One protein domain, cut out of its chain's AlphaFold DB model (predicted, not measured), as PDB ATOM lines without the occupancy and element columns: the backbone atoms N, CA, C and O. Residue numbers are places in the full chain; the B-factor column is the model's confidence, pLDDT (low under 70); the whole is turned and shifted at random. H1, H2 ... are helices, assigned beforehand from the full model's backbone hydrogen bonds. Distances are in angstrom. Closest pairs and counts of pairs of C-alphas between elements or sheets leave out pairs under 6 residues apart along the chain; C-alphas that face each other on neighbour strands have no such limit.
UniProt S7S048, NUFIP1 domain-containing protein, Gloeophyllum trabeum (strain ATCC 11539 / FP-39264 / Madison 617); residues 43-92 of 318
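Overview. This is residues 43 to 92 of the 318 residues of the protein "NUFIP1 domain-containing protein" of Gloeophyllum trabeum (strain ATCC 11539 / FP-39264 / Madison 617) (UniProt S7S048). Two helices, H1 and then H2, follow each other nearly end to end along one long axis, joined by a tight link and not packed side by side. Residues 43 to 52 before H1 and residues 86 to 92 after H2 turn off this axis at the two ends of the rod. The printed part has 50 residues with two named helices and no named strand, and its class is all helix. It is extended, with a radius of gyration of the C-alphas of 17.6 A and spans of 50 by 21 by 13 A.

Arrangement. H1, residues 53 to 66, and H2, residues 70 to 85, are apart, with no C-alpha of the one within 8 A of the other. Three residues make the tight link between them. Residues 60 to 79 stand free, of which 60 to 66 belong to H1 and 70 to 79 to H2. In both helices every O i to N i+4 pair is within hydrogen-bond range.

Along the chain. H1 begins at C-alpha 53, (282.771, 232.847, 229.395), and measures 19.8 A from first to last C-alpha. H2 measures 22.2 A and ends at C-alpha 85, (245.602, 251.475, 250.007).

Size, cuts and confidence. The two C-alphas farthest apart, those of Asp 51 and Gly 87, are 50.8 A apart. The printed part has no cut. Its mean pLDDT is 82.8, and residue 92 is under 70.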
ATOM      1  N   ILE A  43     287.935 238.696 241.331       72.75
ATOM      2  CA  ILE A  43     287.249 239.894 241.814       72.75
ATOM      3  C   ILE A  43     287.288 239.868 243.354       72.75
ATOM      4  O   ILE A  43     286.790 238.916 243.976       72.75
ATOM      5  N   PRO A  44     287.859 240.897 244.007       73.38
ATOM      6  CA  PRO A  44     287.923 240.943 245.458       73.38
ATOM      7  C   PRO A  44     286.507 240.945 246.048       73.38
ATOM      8  O   PRO A  44     285.676 241.787 245.717       73.38
ATOM      9  N   GLY A  45     286.235 239.988 246.937       76.81
ATOM     10  CA  GLY A  45     284.969 239.877 247.667       76.81
ATOM     11  C   GLY A  45     283.911 238.951 247.055       76.81
ATOM     12  O   GLY A  45     282.985 238.590 247.774       76.81
ATOM     13  N   THR A  46     284.042 238.514 245.797       71.19
ATOM     14  CA  THR A  46     283.112 237.529 245.199       71.19
ATOM     15  C   THR A  46     283.724 236.141 245.021       71.19
ATOM     16  O   THR A  46     282.983 235.187 244.819       71.19
ATOM     17  N   GLY A  47     285.055 236.004 245.111       72.25
ATOM     18  CA  GLY A  47     285.749 234.715 244.967       72.25
ATOM     19  C   GLY A  47     285.634 234.084 243.571       72.25
ATOM     20  O   GLY A  47     286.074 232.955 243.386       72.25
ATOM     21  N   LEU A  48     285.049 234.801 242.606       74.06
ATOM     22  CA  LEU A  48     284.840 234.350 241.232       74.06
ATOM     23  C   LEU A  48     286.059 234.714 240.373       74.06
ATOM     24  O   LEU A  48     286.460 235.881 240.312       74.06
ATOM     25  N   THR A  49     286.632 233.711 239.712       75.56
ATOM     26  CA  THR A  49     287.651 233.845 238.661       75.56
ATOM     27  C   THR A  49     286.946 233.901 237.304       75.56
ATOM     28  O   THR A  49     286.259 232.953 236.928       75.56
ATOM     29  N   LEU A  50     287.070 235.021 236.589       70.06
ATOM     30  CA  LEU A  50     286.364 235.304 235.327       70.06
ATOM     31  C   LEU A  50     286.996 234.613 234.099       70.06
ATOM     32  O   LEU A  50     287.063 235.198 233.023       70.06
ATOM     33  N   ASP A  51     287.493 233.387 234.254       78.81
ATOM     34  CA  ASP A  51     288.260 232.714 233.197       78.81
ATOM     35  C   ASP A  51     287.369 231.925 232.230       78.81
ATOM     36  O   ASP A  51     287.794 231.598 231.122       78.81
ATOM     37  N   THR A  52     286.127 231.618 232.624       85.75
ATOM     38  CA  THR A  52     285.155 230.955 231.754       85.75
ATOM     39  C   THR A  52     284.111 231.956 231.254       85.75
ATOM     40  O   THR A  52     283.527 232.690 232.059       85.75
ATOM     41  N   PRO A  53     283.820 231.981 229.938       83.62
ATOM     42  CA  PRO A  53     282.771 232.847 229.395       83.62
ATOM     43  C   PRO A  53     281.402 232.540 230.030       83.62
ATOM     44  O   PRO A  53     280.618 233.445 230.286       83.62
ATOM     45  N   GLU A  54     281.160 231.289 230.425       85.12
ATOM     46  CA  GLU A  54     279.939 230.884 231.130       85.12
ATOM     47  C   GLU A  54     279.811 231.517 232.532       85.12
ATOM     48  O   GLU A  54     278.722 231.933 232.931       85.12
ATOM     49  N   ALA A  55     280.914 231.649 233.284       83.06
ATOM     50  CA  ALA A  55     280.887 232.314 234.590       83.06
ATOM     51  C   ALA A  55     280.669 233.826 234.453       83.06
ATOM     52  O   ALA A  55     279.999 234.428 235.297       83.06
ATOM     53  N   LEU A  56     281.195 234.433 233.383       81.31
ATOM     54  CA  LEU A  56     280.923 235.825 233.030       81.31
ATOM     55  C   LEU A  56     279.438 236.038 232.731       81.31
ATOM     56  O   LEU A  56     278.834 236.948 233.297       81.31
ATOM     57  N   ASP A  57     278.838 235.172 231.919       87.81
ATOM     58  CA  ASP A  57     277.425 235.266 231.549       87.81
ATOM     59  C   ASP A  57     276.502 235.048 232.750       87.81
ATOM     60  O   ASP A  57     275.561 235.817 232.961       87.81
ATOM     61  N   ALA A  58     276.797 234.059 233.599       87.00
ATOM     62  CA  ALA A  58     276.050 233.825 234.830       87.00
ATOM     63  C   ALA A  58     276.142 235.028 235.786       87.00
ATOM     64  O   ALA A  58     275.132 235.460 236.352       87.00
ATOM     65  N   TRP A  59     277.334 235.614 235.930       85.00
ATOM     66  CA  TRP A  59     277.552 236.790 236.770       85.00
ATOM     67  C   TRP A  59     276.853 238.036 236.217       85.00
ATOM     68  O   TRP A  59     276.207 238.770 236.972       85.00
ATOM     69  N   LEU A  60     276.919 238.257 234.901       86.56
ATOM     70  CA  LEU A  60     276.208 239.334 234.216       86.56
ATOM     71  C   LEU A  60     274.696 239.160 234.333       86.56
ATOM     72  O   LEU A  60     274.010 240.133 234.639       86.56
ATOM     73  N   ALA A  61     274.163 237.951 234.166       88.38
ATOM     74  CA  ALA A  61     272.742 237.666 234.341       88.38
ATOM     75  C   ALA A  61     272.289 237.905 235.790       88.38
ATOM     76  O   ALA A  61     271.248 238.527 236.017       88.38
ATOM     77  N   GLU A  62     273.076 237.487 236.785       87.62
ATOM     78  CA  GLU A  62     272.777 237.727 238.200       87.62
ATOM     79  C   GLU A  62     272.803 239.225 238.544       87.62
ATOM     80  O   GLU A  62     271.884 239.737 239.199       87.62
ATOM     81  N   ARG A  63     273.822 239.952 238.068       88.31
ATOM     82  CA  ARG A  63     273.923 241.411 238.215       88.31
ATOM     83  C   ARG A  63     272.768 242.101 237.507       88.31
ATOM     84  O   ARG A  63     272.049 242.843 238.163       88.31
ATOM     85  N   LYS A  64     272.523 241.817 236.229       88.62
ATOM     86  CA  LYS A  64     271.431 242.396 235.430       88.62
ATOM     87  C   LYS A  64     270.064 242.115 236.054       88.62
ATOM     88  O   LYS A  64     269.216 242.998 236.084       88.62
ATOM     89  N   LYS A  65     269.872 240.941 236.665       86.00
ATOM     90  CA  LYS A  65     268.673 240.617 237.452       86.00
ATOM     91  C   LYS A  65     268.573 241.451 238.730       86.00
ATOM     92  O   LYS A  65     267.463 241.780 239.134       86.00
ATOM     93  N   ARG A  66     269.675 241.773 239.411       80.75
ATOM     94  CA  ARG A  66     269.675 242.626 240.618       80.75
ATOM     95  C   ARG A  66     269.742 244.123 240.332       80.75
ATOM     96  O   ARG A  66     269.569 244.902 241.267       80.75
ATOM     97  N   TRP A  67     269.980 244.527 239.090       82.19
ATOM     98  CA  TRP A  67     269.984 245.933 238.734       82.19
ATOM     99  C   TRP A  67     268.589 246.536 238.927       82.19
ATOM    100  O   TRP A  67     267.583 245.860 238.683       82.19
ATOM    101  N   PRO A  68     268.511 247.788 239.407       84.62
ATOM    102  CA  PRO A  68     267.260 248.522 239.477       84.62
ATOM    103  C   PRO A  68     266.781 248.823 238.051       84.62
ATOM    104  O   PRO A  68     267.087 249.864 237.483       84.62
ATOM    105  N   SER A  69     266.065 247.871 237.452       86.00
ATOM    106  CA  SER A  69     265.357 248.065 236.190       86.00
ATOM    107  C   SER A  69     264.080 248.866 236.425       86.00
ATOM    108  O   SER A  69     263.478 248.775 237.499       86.00
ATOM    109  N   ALA A  70     263.637 249.600 235.401       84.06
ATOM    110  CA  ALA A  70     262.373 250.337 235.431       84.06
ATOM    111  C   ALA A  70     261.201 249.436 235.859       84.06
ATOM    112  O   ALA A  70     260.489 249.770 236.801       84.06
ATOM    113  N   SER A  71     261.123 248.219 235.304       84.56
ATOM    114  CA  SER A  71     260.100 247.228 235.663       84.56
ATOM    115  C   SER A  71     260.071 246.879 237.155       84.56
ATOM    116  O   SER A  71     259.011 246.838 237.768       84.56
ATOM    117  N   LYS A  72     261.233 246.686 237.793       84.75
ATOM    118  CA  LYS A  72     261.303 246.379 239.231       84.75
ATOM    119  C   LYS A  72     260.982 247.576 240.105       84.75
ATOM    120  O   LYS A  72     260.550 247.400 241.243       84.75
ATOM    121  N   VAL A  73     261.265 248.778 239.617       86.75
ATOM    122  CA  VAL A  73     260.893 250.015 240.301       86.75
ATOM    123  C   VAL A  73     259.378 250.195 240.235       86.75
ATOM    124  O   VAL A  73     258.781 250.486 241.264       86.75
ATOM    125  N   GLU A  74     258.754 249.948 239.087       88.38
ATOM    126  CA  GLU A  74     257.298 249.987 238.904       88.38
ATOM    127  C   GLU A  74     256.581 248.913 239.729       88.38
ATOM    128  O   GLU A  74     255.667 249.239 240.477       88.38
ATOM    129  N   GLU A  75     257.045 247.659 239.708       87.69
ATOM    130  CA  GLU A  75     256.503 246.591 240.564       87.69
ATOM    131  C   GLU A  75     256.613 246.937 242.055       87.69
ATOM    132  O   GLU A  75     255.690 246.686 242.833       87.69
ATOM    133  N   LYS A  76     257.737 247.535 242.478       88.38
ATOM    134  CA  LYS A  76     257.901 248.008 243.858       88.38
ATOM    135  C   LYS A  76     256.963 249.164 244.179       88.38
ATOM    136  O   LYS A  76     256.411 249.157 245.272       88.38
ATOM    137  N   LYS A  77     256.788 250.127 243.271       89.69
ATOM    138  CA  LYS A  77     255.851 251.248 243.445       89.69
ATOM    139  C   LYS A  77     254.421 250.736 243.574       89.69
ATOM    140  O   LYS A  77     253.805 250.994 244.596       89.69
ATOM    141  N   ARG A  78     253.977 249.879 242.653       90.19
ATOM    142  CA  ARG A  78     252.654 249.247 242.694       90.19
ATOM    143  C   ARG A  78     252.421 248.480 243.998       90.19
ATOM    144  O   ARG A  78     251.374 248.601 244.617       90.19
ATOM    145  N   LYS A  79     253.418 247.716 244.457       89.69
ATOM    146  CA  LYS A  79     253.328 246.978 245.727       89.69
ATOM    147  C   LYS A  79     253.281 247.895 246.953       89.69
ATOM    148  O   LYS A  79     252.681 247.534 247.961       89.69
ATOM    149  N   VAL A  80     253.952 249.044 246.900       88.50
ATOM    150  CA  VAL A  80     253.863 250.061 247.955       88.50
ATOM    151  C   VAL A  80     252.485 250.718 247.920       88.50
ATOM    152  O   VAL A  80     251.878 250.833 248.975       88.50
ATOM    153  N   GLU A  81     251.987 251.108 246.751       88.94
ATOM    154  CA  GLU A  81     250.664 251.725 246.576       88.94
ATOM    155  C   GLU A  81     249.555 250.811 247.109       88.94
ATOM    156  O   GLU A  81     248.786 251.232 247.964       88.94
ATOM    157  N   GLU A  82     249.574 249.518 246.775       90.56
ATOM    158  CA  GLU A  82     248.611 248.542 247.311       90.56
ATOM    159  C   GLU A  82     248.733 248.356 248.844       90.56
ATOM    160  O   GLU A  82     247.776 248.001 249.536       90.56
ATOM    161  N   ALA A  83     249.922 248.577 249.419       86.44
ATOM    162  CA  ALA A  83     250.127 248.551 250.871       86.44
ATOM    163  C   ALA A  83     249.654 249.845 251.556       86.44
ATOM    164  O   ALA A  83     249.227 249.797 252.715       86.44
ATOM    165  N   ILE A  84     249.722 250.978 250.850       86.75
ATOM    166  CA  ILE A  84     249.163 252.266 251.274       86.75
ATOM    167  C   ILE A  84     247.634 252.192 251.239       86.75
ATOM    168  O   ILE A  84     246.996 252.509 252.238       86.75
ATOM    169  N   GLU A  85     247.050 251.686 250.152       87.88
ATOM    170  CA  GLU A  85     245.602 251.475 250.007       87.88
ATOM    171  C   GLU A  85     245.056 250.507 251.062       87.88
ATOM    172  O   GLU A  85     244.002 250.737 251.649       87.88
ATOM    173  N   ARG A  86     245.819 249.456 251.393       90.31
ATOM    174  CA  ARG A  86     245.495 248.529 252.490       90.31
ATOM    175  C   ARG A  86     245.675 249.147 253.889       90.31
ATOM    176  O   ARG A  86     245.379 248.490 254.886       90.31
ATOM    177  N   GLY A  87     246.184 250.375 253.994       83.62
ATOM    178  CA  GLY A  87     246.394 251.085 255.260       83.62
ATOM    179  C   GLY A  87     247.542 250.536 256.118       83.62
ATOM    180  O   GLY A  87     247.640 250.860 257.299       83.62
ATOM    181  N   GLN A  88     248.416 249.693 255.555       80.69
ATOM    182  CA  GLN A  88     249.585 249.149 256.262       80.69
ATOM    183  C   GLN A  88     250.788 250.099 256.242       80.69
ATOM    184  O   GLN A  88     251.696 249.958 257.067       80.69
ATOM    185  N   LEU A  89     250.823 251.050 255.303       75.19
ATOM    186  CA  LEU A  89     251.925 251.990 255.131       75.19
ATOM    187  C   LEU A  89     251.383 253.416 255.018       75.19
ATOM    188  O   LEU A  89     250.515 253.696 254.201       75.19
ATOM    189  N   ASP A  90     251.888 254.310 255.867       71.00
ATOM    190  CA  ASP A  90     251.524 255.726 255.848       71.00
ATOM    191  C   ASP A  90     252.207 256.403 254.642       71.00
ATOM    192  O   ASP A  90     253.441 256.327 254.546       71.00
ATOM    193  N   PRO A  91     251.458 257.063 253.738       71.94
ATOM    194  CA  PRO A  91     252.020 257.740 252.567       71.94
ATOM    195  C   PRO A  91     253.029 258.842 252.932       71.94
ATOM    196  O   PRO A  91     253.837 259.236 252.092       71.94
ATOM    197  N   SER A  92     253.031 259.321 254.184       63.81
ATOM    198  CA  SER A  92     253.966 260.339 254.676       63.81
ATOM    199  C   SER A  92     255.318 259.788 255.156       63.81
ATOM    200  O   SER A  92     256.296 260.536 255.256       63.81
TER     201      SER A  92